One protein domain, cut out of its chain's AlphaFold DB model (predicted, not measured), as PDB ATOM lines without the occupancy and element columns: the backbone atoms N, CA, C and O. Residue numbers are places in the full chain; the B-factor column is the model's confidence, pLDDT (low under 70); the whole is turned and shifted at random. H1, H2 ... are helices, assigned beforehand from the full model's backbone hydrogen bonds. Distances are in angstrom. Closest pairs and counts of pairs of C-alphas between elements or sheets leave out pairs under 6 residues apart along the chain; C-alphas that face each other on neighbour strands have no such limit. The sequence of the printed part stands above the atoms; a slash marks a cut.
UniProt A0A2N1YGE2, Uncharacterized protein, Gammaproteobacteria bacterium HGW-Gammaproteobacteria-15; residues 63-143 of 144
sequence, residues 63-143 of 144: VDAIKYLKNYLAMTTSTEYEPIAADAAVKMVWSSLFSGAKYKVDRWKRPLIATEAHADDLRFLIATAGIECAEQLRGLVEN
ATOM      1  N   VAL A  63     179.163 170.149 150.114       92.44
ATOM      2  CA  VAL A  63     178.122 169.779 151.088       92.44
ATOM      3  C   VAL A  63     178.760 169.294 152.387       92.44
ATOM      4  O   VAL A  63     178.377 169.747 153.466       92.44
ATOM      5  N   ASP A  64     179.779 168.446 152.286       91.06
ATOM      6  CA  ASP A  64     180.521 167.950 153.440       91.06
ATOM      7  C   ASP A  64     181.287 169.077 154.130       91.06
ATOM      8  O   ASP A  64     181.197 169.217 155.349       91.06
ATOM      9  N   ALA A  65     181.950 169.959 153.374       93.69
ATOM     10  CA  ALA A  65     182.611 171.134 153.945       93.69
ATOM     11  C   ALA A  65     181.638 172.003 154.769       93.69
ATOM     12  O   ALA A  65     181.939 172.363 155.911       93.69
ATOM     13  N   ILE A  66     180.434 172.267 154.243       94.81
ATOM     14  CA  ILE A  66     179.376 172.992 154.962       94.81
ATOM     15  C   ILE A  66     178.951 172.246 156.233       94.81
ATOM     16  O   ILE A  66     178.831 172.865 157.292       94.81
ATOM     17  N   LYS A  67     178.743 170.927 156.160       92.94
ATOM     18  CA  LYS A  67     178.389 170.091 157.320       92.94
ATOM     19  C   LYS A  67     179.445 170.191 158.425       92.94
ATOM     20  O   LYS A  67     179.097 170.401 159.586       92.94
ATOM     21  N   TYR A  68     180.726 170.093 158.079       92.25
ATOM     22  CA  TYR A  68     181.821 170.209 159.044       92.25
ATOM     23  C   TYR A  68     181.912 171.609 159.661       92.25
ATOM     24  O   TYR A  68     182.072 171.725 160.877       92.25
ATOM     25  N   LEU A  69     181.722 172.669 158.869       94.31
ATOM     26  CA  LEU A  69     181.664 174.042 159.379       94.31
ATOM     27  C   LEU A  69     180.495 174.255 160.347       94.31
ATOM     28  O   LEU A  69     180.693 174.831 161.416       94.31
ATOM     29  N   LYS A  70     179.297 173.748 160.021       93.31
ATOM     30  CA  LYS A  70     178.135 173.794 160.925       93.31
ATOM     31  C   LYS A  70     178.435 173.102 162.253       93.31
ATOM     32  O   LYS A  70     178.166 173.673 163.306       93.31
ATOM     33  N   ASN A  71     179.050 171.918 162.216       91.38
ATOM     34  CA  ASN A  71     179.422 171.189 163.428       91.38
ATOM     35  C   ASN A  71     180.441 171.965 164.278       91.38
ATOM     36  O   ASN A  71     180.286 172.047 165.494       91.38
ATOM     37  N   TYR A  72     181.452 172.574 163.652       92.19
ATOM     38  CA  TYR A  72     182.435 173.394 164.364       92.19
ATOM     39  C   TYR A  72     181.797 174.630 165.024       92.19
ATOM     40  O   TYR A  72     182.067 174.931 166.190       92.19
ATOM     41  N   LEU A  73     180.910 175.328 164.304       91.94
ATOM     42  CA  LEU A  73     180.165 176.465 164.847       91.94
ATOM     43  C   LEU A  73     179.261 176.032 166.005       91.94
ATOM     44  O   LEU A  73     179.297 176.661 167.059       91.94
ATOM     45  N   ALA A  74     178.533 174.923 165.865       89.38
ATOM     46  CA  ALA A  74     177.695 174.377 166.929       89.38
ATOM     47  C   ALA A  74     178.511 174.067 168.197       89.38
ATOM     48  O   ALA A  74     178.145 174.513 169.284       89.38
ATOM     49  N   MET A  75     179.663 173.400 168.056       87.19
ATOM     50  CA  MET A  75     180.591 173.141 169.168       87.19
ATOM     51  C   MET A  75     181.100 174.429 169.828       87.19
ATOM     52  O   MET A  75     181.303 174.474 171.039       87.19
ATOM     53  N   THR A  76     181.307 175.484 169.040       86.75
ATOM     54  CA  THR A  76     181.727 176.794 169.551       86.75
ATOM     55  C   THR A  76     180.609 177.472 170.342       86.75
ATOM     56  O   THR A  76     180.877 178.125 171.346       86.75
ATOM     57  N   THR A  77     179.351 177.319 169.921       85.25
ATOM     58  CA  THR A  77     178.200 177.902 170.629       85.25
ATOM     59  C   THR A  77     177.863 177.177 171.931       85.25
ATOM     60  O   THR A  77     177.364 177.805 172.863       85.25
ATOM     61  N   SER A  78     178.170 175.880 172.028       79.88
ATOM     62  CA  SER A  78     177.775 175.006 173.139       79.88
ATOM     63  C   SER A  78     178.841 174.850 174.228       79.88
ATOM     64  O   SER A  78     178.918 173.802 174.873       79.88
ATOM     65  N   THR A  79     179.675 175.872 174.464       70.62
ATOM     66  CA  THR A  79     180.682 175.774 175.532       70.62
ATOM     67  C   THR A  79     180.004 175.501 176.880       70.62
ATOM     68  O   THR A  79     179.015 176.142 177.223       70.62
ATOM     69  N   GLU A  80     180.533 174.535 177.638       60.72
ATOM     70  CA  GLU A  80     179.904 173.940 178.835       60.72
ATOM     71  C   GLU A  80     179.479 174.931 179.939       60.72
ATOM     72  O   GLU A  80     178.733 174.551 180.837       60.72
ATOM     73  N   TYR A  81     179.960 176.178 179.913       62.75
ATOM     74  CA  TYR A  81     179.769 177.141 181.006       62.75
ATOM     75  C   TYR A  81     179.119 178.449 180.568       62.75
ATOM     76  O   TYR A  81     178.431 179.068 181.373       62.75
ATOM     77  N   GLU A  82     179.318 178.867 179.317       73.75
ATOM     78  CA  GLU A  82     178.765 180.113 178.790       73.75
ATOM     79  C   GLU A  82     178.378 179.901 177.321       73.75
ATOM     80  O   GLU A  82     179.261 179.827 176.457       73.75
ATOM     81  N   PRO A  83     177.079 179.758 177.006       82.38
ATOM     82  CA  PRO A  83     176.653 179.634 175.624       82.38
ATOM     83  C   PRO A  83     177.003 180.915 174.869       82.38
ATOM     84  O   PRO A  83     176.672 182.025 175.289       82.38
ATOM     85  N   ILE A  84     177.676 180.754 173.735       87.88
ATOM     86  CA  ILE A  84     177.997 181.856 172.831       87.88
ATOM     87  C   ILE A  84     176.880 181.911 171.793       87.88
ATOM     88  O   ILE A  84     176.597 180.910 171.137       87.88
ATOM     89  N   ALA A  85     176.245 183.072 171.627       89.69
ATOM     90  CA  ALA A  85     175.230 183.255 170.591       89.69
ATOM     91  C   ALA A  85     175.801 182.909 169.202       89.69
ATOM     92  O   ALA A  85     176.940 183.268 168.899       89.69
ATOM     93  N   ALA A  86     175.012 182.254 168.344       89.12
ATOM     94  CA  ALA A  86     175.470 181.788 167.029       89.12
ATOM     95  C   ALA A  86     176.110 182.907 166.187       89.12
ATOM     96  O   ALA A  86     177.211 182.740 165.660       89.12
ATOM     97  N   ASP A  87     175.493 184.090 166.164       89.69
ATOM     98  CA  ASP A  87     176.038 185.267 165.481       89.69
ATOM     99  C   ASP A  87     177.386 185.734 166.036       89.69
ATOM    100  O   ASP A  87     178.263 186.175 165.284       89.69
ATOM    101  N   ALA A  88     177.561 185.648 167.356       91.38
ATOM    102  CA  ALA A  88     178.819 185.989 168.001       91.38
ATOM    103  C   ALA A  88     179.899 184.964 167.634       91.38
ATOM    104  O   ALA A  88     180.994 185.367 167.248       91.38
ATOM    105  N   ALA A  89     179.578 183.665 167.652       91.94
ATOM    106  CA  ALA A  89     180.498 182.606 167.242       91.94
ATOM    107  C   ALA A  89     180.968 182.797 165.790       91.94
ATOM    108  O   ALA A  89     182.171 182.788 165.536       91.94
ATOM    109  N   VAL A  90     180.051 183.077 164.857       94.19
ATOM    110  CA  VAL A  90     180.386 183.368 163.451       94.19
ATOM    111  C   VAL A  90     181.347 184.553 163.341       94.19
ATOM    112  O   VAL A  90     182.389 184.444 162.692       94.19
ATOM    113  N   LYS A  91     181.046 185.676 164.009       94.25
ATOM    114  CA  LYS A  91     181.923 186.861 164.012       94.25
ATOM    115  C   LYS A  91     183.303 186.563 164.592       94.25
ATOM    116  O   LYS A  91     184.303 187.008 164.026       94.25
ATOM    117  N   MET A  92     183.363 185.835 165.704       94.50
ATOM    118  CA  MET A  92     184.614 185.483 166.374       94.50
ATOM    119  C   MET A  92     185.475 184.577 165.491       94.50
ATOM    120  O   MET A  92     186.668 184.841 165.336       94.50
ATOM    121  N   VAL A  93     184.879 183.550 164.876       95.19
ATOM    122  CA  VAL A  93     185.571 182.635 163.957       95.19
ATOM    123  C   VAL A  93     186.100 183.401 162.748       95.19
ATOM    124  O   VAL A  93     187.303 183.369 162.494       95.19
ATOM    125  N   TRP A  94     185.247 184.163 162.057       97.00
ATOM    126  CA  TRP A  94     185.652 184.927 160.874       97.00
ATOM    127  C   TRP A  94     186.800 185.898 161.172       97.00
ATOM    128  O   TRP A  94     187.830 185.897 160.494       97.00
ATOM    129  N   SER A  95     186.665 186.684 162.242       96.19
ATOM    130  CA  SER A  95     187.682 187.666 162.639       96.19
ATOM    131  C   SER A  95     188.991 186.997 163.071       96.19
ATOM    132  O   SER A  95     190.068 187.551 162.846       96.19
ATOM    133  N   SER A  96     188.926 185.797 163.661       95.81
ATOM    134  CA  SER A  96     190.131 185.032 164.002       95.81
ATOM    135  C   SER A  96     190.885 184.568 162.763       95.81
ATOM    136  O   SER A  96     192.109 184.651 162.721       95.81
ATOM    137  N   LEU A  97     190.158 184.113 161.741       96.25
ATOM    138  CA  LEU A  97     190.751 183.546 160.532       96.25
ATOM    139  C   LEU A  97     191.331 184.604 159.591       96.25
ATOM    140  O   LEU A  97     192.391 184.361 159.011       96.25
ATOM    141  N   PHE A  98     190.661 185.753 159.450       95.88
ATOM    142  CA  PHE A  98     190.961 186.737 158.399       95.88
ATOM    143  C   PHE A  98     191.404 188.111 158.910       95.88
ATOM    144  O   PHE A  98     191.931 188.905 158.137       95.88
ATOM    145  N   SER A  99     191.224 188.404 160.198       92.88
ATOM    146  CA  SER A  99     191.646 189.680 160.804       92.88
ATOM    147  C   SER A  99     192.691 189.505 161.909       92.88
ATOM    148  O   SER A  99     193.144 190.490 162.484       92.88
ATOM    149  N   GLY A 100     193.072 188.262 162.228       90.06
ATOM    150  CA  GLY A 100     194.055 187.946 163.269       90.06
ATOM    151  C   GLY A 100     193.565 188.204 164.698       90.06
ATOM    152  O   GLY A 100     194.371 188.230 165.634       90.06
ATOM    153  N   ALA A 101     192.257 188.405 164.888       94.56
ATOM    154  CA  ALA A 101     191.675 188.599 166.207       94.56
ATOM    155  C   ALA A 101     191.835 187.328 167.056       94.56
ATOM    156  O   ALA A 101     191.729 186.208 166.566       94.56
ATOM    157  N   LYS A 102     192.094 187.482 168.355       93.50
ATOM    158  CA  LYS A 102     192.295 186.343 169.259       93.50
ATOM    159  C   LYS A 102     191.174 186.291 170.274       93.50
ATOM    160  O   LYS A 102     191.139 187.094 171.203       93.50
ATOM    161  N   TYR A 103     190.296 185.310 170.113       92.38
ATOM    162  CA  TYR A 103     189.226 185.053 171.063       92.38
ATOM    163  C   TYR A 103     189.544 183.861 171.945       92.38
ATOM    164  O   TYR A 103     190.238 182.915 171.554       92.38
ATOM    165  N   LYS A 104     188.999 183.924 173.153       90.12
ATOM    166  CA  LYS A 104     189.018 182.829 174.103       90.12
ATOM    167  C   LYS A 104     187.584 182.382 174.319       90.12
ATOM    168  O   LYS A 104     186.693 183.219 174.425       90.12
ATOM    169  N   VAL A 105     187.393 181.079 174.329       84.94
ATOM    170  CA  VAL A 105     186.139 180.417 174.646       84.94
ATOM    171  C   VAL A 105     186.230 179.879 176.065       84.94
ATOM    172  O   VAL A 105     187.331 179.584 176.532       84.94
ATOM    173  N   ASP A 106     185.073 179.772 176.719       82.19
ATOM    174  CA  ASP A 106     184.865 179.205 178.053       82.19
ATOM    175  C   ASP A 106     185.660 179.821 179.230       82.19
ATOM    176  O   ASP A 106     186.540 180.678 179.100       82.19
ATOM    177  N   ARG A 107     185.336 179.346 180.440       82.75
ATOM    178  CA  ARG A 107     185.936 179.795 181.706       82.75
ATOM    179  C   ARG A 107     187.436 179.516 181.828       82.75
ATOM    180  O   ARG A 107     188.131 180.210 182.569       82.75
ATOM    181  N   TRP A 108     187.947 178.502 181.127       85.00
ATOM    182  CA  TRP A 108     189.370 178.159 181.123       85.00
ATOM    183  C   TRP A 108     190.155 178.994 180.125       85.00
ATOM    184  O   TRP A 108     191.371 178.825 180.012       85.00
ATOM    185  N   LYS A 109     189.487 179.935 179.443       86.50
ATOM    186  CA  LYS A 109     190.125 180.880 178.538       86.50
ATOM    187  C   LYS A 109     190.872 180.131 177.429       86.50
ATOM    188  O   LYS A 109     191.956 180.560 177.013       86.50
ATOM    189  N   ARG A 110     190.314 179.005 176.969       87.69
ATOM    190  CA  ARG A 110     190.894 178.227 175.871       87.69
ATOM    191  C   ARG A 110     190.806 179.051 174.588       87.69
ATOM    192  O   ARG A 110     189.819 179.749 174.381       87.69
ATOM    193  N   PRO A 111     191.831 179.047 173.729       91.44
ATOM    194  CA  PRO A 111     191.750 179.754 172.456       91.44
ATOM    195  C   PRO A 111     190.644 179.147 171.583       91.44
ATOM    196  O   PRO A 111     190.566 177.927 171.465       91.44
ATOM    197  N   LEU A 112     189.829 179.994 170.944       91.44
ATOM    198  CA  LEU A 112     188.828 179.555 169.959       91.44
ATOM    199  C   LEU A 112     189.484 178.721 168.845       91.44
ATOM    200  O   LEU A 112     189.034 177.630 168.500       91.44
ATOM    201  N   ILE A 113     190.607 179.231 168.334       92.44
ATOM    202  CA  ILE A 113     191.461 178.568 167.352       92.44
ATOM    203  C   ILE A 113     192.814 178.305 168.008       92.44
ATOM    204  O   ILE A 113     193.590 179.224 168.264       92.44
ATOM    205  N   ALA A 114     193.071 177.039 168.332       88.88
ATOM    206  CA  ALA A 114     194.220 176.633 169.138       88.88
ATOM    207  C   ALA A 114     195.599 176.868 168.498       88.88
ATOM    208  O   ALA A 114     196.555 177.156 169.217       88.88
ATOM    209  N   THR A 115     195.723 176.719 167.179       92.12
ATOM    210  CA  THR A 115     197.003 176.794 166.458       92.12
ATOM    211  C   THR A 115     196.802 177.379 165.062       92.12
ATOM    212  O   THR A 115     195.693 177.333 164.534       92.12
ATOM    213  N   GLU A 116     197.875 177.870 164.431       93.44
ATOM    214  CA  GLU A 116     197.812 178.327 163.031       93.44
ATOM    215  C   GLU A 116     197.363 177.201 162.105       93.44
ATOM    216  O   GLU A 116     196.504 177.374 161.252       93.44
ATOM    217  N   ALA A 117     197.858 175.996 162.358       93.06
ATOM    218  CA  ALA A 117     197.486 174.858 161.553       93.06
ATOM    219  C   ALA A 117     195.978 174.552 161.673       93.06
ATOM    220  O   ALA A 117     195.387 174.046 160.727       93.06
ATOM    221  N   HIS A 118     195.348 174.782 162.833       93.56
ATOM    222  CA  HIS A 118     193.894 174.655 162.989       93.56
ATOM    223  C   HIS A 118     193.162 175.773 162.228       93.56
ATOM    224  O   HIS A 118     192.120 175.519 161.631       93.56
ATOM    225  N   ALA A 119     193.726 176.984 162.185       95.44
ATOM    226  CA  ALA A 119     193.215 178.050 161.328       95.44
ATOM    227  C   ALA A 119     193.237 177.631 159.848       95.44
ATOM    228  O   ALA A 119     192.243 177.818 159.153       95.44
ATOM    229  N   ASP A 120     194.317 176.999 159.384       95.94
ATOM    230  CA  ASP A 120     194.435 176.505 158.007       95.94
ATOM    231  C   ASP A 120     193.420 175.410 157.673       95.94
ATOM    232  O   ASP A 120     192.857 175.415 156.579       95.94
ATOM    233  N   ASP A 121     193.136 174.502 158.613       95.75
ATOM    234  CA  ASP A 121     192.087 173.489 158.446       95.75
ATOM    235  C   ASP A 121     190.707 174.146 158.242       95.75
ATOM    236  O   ASP A 121     189.947 173.756 157.356       95.75
ATOM    237  N   LEU A 122     190.389 175.182 159.026       95.88
ATOM    238  CA  LEU A 122     189.124 175.913 158.909       95.88
ATOM    239  C   LEU A 122     189.060 176.763 157.635       95.88
ATOM    240  O   LEU A 122     188.017 176.800 156.984       95.88
ATOM    241  N   ARG A 123     190.161 177.419 157.243       96.62
ATOM    242  CA  ARG A 123     190.246 178.161 155.973       96.62
ATOM    243  C   ARG A 123     190.057 177.235 154.779       96.62
ATOM    244  O   ARG A 123     189.352 177.609 153.848       96.62
ATOM    245  N   PHE A 124     190.628 176.031 154.828       95.94
ATOM    246  CA  PHE A 124     190.396 174.994 153.827       95.94
ATOM    247  C   PHE A 124     188.904 174.663 153.713       95.94
ATOM    248  O   PHE A 124     188.352 174.757 152.623       95.94
ATOM    249  N   LEU A 125     188.216 174.394 154.829       95.88
ATOM    250  CA  LEU A 125     186.770 174.142 154.800       95.88
ATOM    251  C   LEU A 125     185.962 175.335 154.256       95.88
ATOM    252  O   LEU A 125     185.037 175.129 153.475       95.88
ATOM    253  N   ILE A 126     186.294 176.572 154.651       96.44
ATOM    254  CA  ILE A 126     185.625 177.799 154.174       96.44
ATOM    255  C   ILE A 126     185.783 177.954 152.659       96.44
ATOM    256  O   ILE A 126     184.792 178.181 151.961       96.44
ATOM    257  N   ALA A 127     187.005 177.783 152.152       95.69
ATOM    258  CA  ALA A 127     187.289 177.860 150.727       95.69
ATOM    259  C   ALA A 127     186.530 176.772 149.955       95.69
ATOM    260  O   ALA A 127     185.848 177.075 148.977       95.69
ATOM    261  N   THR A 128     186.554 175.525 150.433       95.56
ATOM    262  CA  THR A 128     185.847 174.414 149.781       95.56
ATOM    263  C   THR A 128     184.323 174.547 149.853       95.56
ATOM    264  O   THR A 128     183.608 174.129 148.942       95.56
ATOM    265  N   ALA A 129     183.794 175.188 150.897       96.12
ATOM    266  CA  ALA A 129     182.376 175.524 150.998       96.12
ATOM    267  C   ALA A 129     181.947 176.654 150.033       96.12
ATOM    268  O   ALA A 129     180.742 176.871 149.844       96.12
ATOM    269  N   GLY A 130     182.904 177.359 149.416       96.25
ATOM    270  CA  GLY A 130     182.660 178.534 148.582       96.25
ATOM    271  C   GLY A 130     182.155 179.725 149.395       96.25
ATOM    272  O   GLY A 130     181.220 180.399 148.967       96.25
ATOM    273  N   ILE A 131     182.695 179.915 150.602       96.69
ATOM    274  CA  ILE A 131     182.340 181.013 151.503       96.69
ATOM    275  C   ILE A 131     183.418 182.092 151.406       96.69
ATOM    276  O   ILE A 131     184.582 181.867 151.726       96.69
ATOM    277  N   GLU A 132     183.007 183.281 150.994       95.88
ATOM    278  CA  GLU A 132     183.860 184.433 150.700       95.88
ATOM    279  C   GLU A 132     183.696 185.559 151.730       95.88
ATOM    280  O   GLU A 132     184.565 186.423 151.850       95.88
ATOM    281  N   CYS A 133     182.607 185.552 152.507       95.19
ATOM    282  CA  CYS A 133     182.342 186.559 153.533       95.19
ATOM    283  C   CYS A 133     181.686 185.995 154.806       95.19
ATOM    284  O   CYS A 133     181.129 184.892 154.833       95.19
ATOM    285  N   ALA A 134     181.720 186.797 155.874       93.94
ATOM    286  CA  ALA A 134     181.139 186.453 157.170       93.94
ATOM    287  C   ALA A 134     179.617 186.249 157.098       93.94
ATOM    288  O   ALA A 134     179.067 185.437 157.839       93.94
ATOM    289  N   GLU A 135     178.930 186.969 156.212       94.38
ATOM    290  CA  GLU A 135     177.484 186.878 155.999       94.38
ATOM    291  C   GLU A 135     177.089 185.513 155.425       94.38
ATOM    292  O   GLU A 135     176.120 184.909 155.879       94.38
ATOM    293  N   GLN A 136     177.871 184.980 154.483       95.19
ATOM    294  CA  GLN A 136     177.657 183.632 153.952       95.19
ATOM    295  C   GLN A 136     177.901 182.561 155.023       95.19
ATOM    296  O   GLN A 136     177.146 181.592 155.102       95.19
ATOM    297  N   LEU A 137     178.906 182.753 155.890       94.31
ATOM    298  CA  LEU A 137     179.130 181.876 157.042       94.31
ATOM    299  C   LEU A 137     177.967 181.950 158.047       94.31
ATOM    300  O   LEU A 137     177.550 180.918 158.571       94.31
ATOM    301  N   ARG A 138     177.402 183.145 158.280       92.88
ATOM    302  CA  ARG A 138     176.208 183.338 159.125       92.88
ATOM    303  C   ARG A 138     175.002 182.582 158.579       92.88
ATOM    304  O   ARG A 138     174.316 181.905 159.339       92.88
ATOM    305  N   GLY A 139     174.804 182.587 157.262       91.88
ATOM    306  CA  GLY A 139     173.729 181.828 156.622       91.88
ATOM    307  C   GLY A 139     173.755 180.320 156.928       91.88
ATOM    308  O   GLY A 139     172.727 179.654 156.800       91.88
ATOM    309  N   LEU A 140     174.888 179.760 157.376       90.06
ATOM    310  CA  LEU A 140     174.966 178.355 157.783       90.06
ATOM    311  C   LEU A 140     174.262 178.056 159.114       90.06
ATOM    312  O   LEU A 140     173.768 176.940 159.281       90.06
ATOM    313  N   VAL A 141     174.236 179.013 160.047       85.25
ATOM    314  CA  VAL A 141     173.622 178.843 161.377       85.25
ATOM    315  C   VAL A 141     172.156 179.268 161.418       85.25
ATOM    316  O   VAL A 141     171.414 178.750 162.239       85.25
ATOM    317  N   GLU A 142     171.716 180.146 160.515       75.50
ATOM    318  CA  GLU A 142     170.308 180.576 160.414       75.50
ATOM    319  C   GLU A 142     169.405 179.524 159.740       75.50
ATOM    320  O   GLU A 142     168.206 179.480 159.992       75.50
ATOM    321  N   ASN A 143     169.983 178.657 158.900       57.94
ATOM    322  CA  ASN A 143     169.287 177.586 158.173       57.94
ATOM    323  C   ASN A 143     169.576 176.194 158.777       57.94
ATOM    324  O   ASN A 143     169.827 175.236 158.035       57.94
TER     325      ASN A 143
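What this domain is: This is residues 63 to 143 of the 144 residues of an uncharacterized protein of Gammaproteobacteria bacterium HGW-Gammaproteobacteria-15 (UniProt A0A2N1YGE2). H1, H2 and H3 make a triangle: H1 and H3 form a V that closes where residues 65 to 69 of H1 meet H3, and H2 spans its open side. H4 packs beside H2, running opposite ways, and crosses H1, while the links of residues 78 to 85 and 99 to 115 loop out at one end of the domain. The printed part has 81 residues with four named helices, H1 to H4 in order, and no named strand; the class is all helix. It is compact, with a radius of gyration of the C-alphas of 11.8 A and spans of 33 by 27 by 19 A.

Where its parts are: H1, residues 63 to 77, begins at C-alpha 63 (178.122, 169.779, 151.088) and is 21.2 A long. H2, residues 86 to 98, is 18.4 A long. H3, residues 116 to 128, begins at C-alpha 116 (197.812, 178.327, 163.031) and is 18.3 A long. H4, residues 134 to 142, ends at C-alpha 142 (170.308, 180.576, 160.414).

How they stand to each other: H1 and H2 are the hub, touching three helices each. They touch each other through residues 73 to 77 of H1 and 86 to 90 of H2, the closest C-alphas being those of Thr 77 and Ala 86 at 6.0 A; the steep tilt of 69 degrees is only just short of perpendicular. H1 touches H3 with residues 65 to 69 alone, at a steep tilt of 47 degrees, opposite ways; the closest C-alphas, of Ala 65 and Leu 125, are 5.2 A apart. H2 touches H4 at a shallow tilt of 31 degrees, opposite ways, closest at the C-alphas of Val 90 and Arg 138, 6.0 A. H3 and H4 are only just apart, their closest C-alphas at 8.2 A. Each O i to N i+4 pair is within hydrogen-bond range in H1, H2 and H3, but 3 of 5 in H4.

The domain as a whole: The farthest C-alphas, of Arg 107 and Gly 130, are 33.3 A apart. The link from H2 to H3 is long, with residues 104 to 105 paired antiparallel with residues 110 to 111. The printed part has no cut; pLDDT is under 70 at residues 80 to 81 and 143.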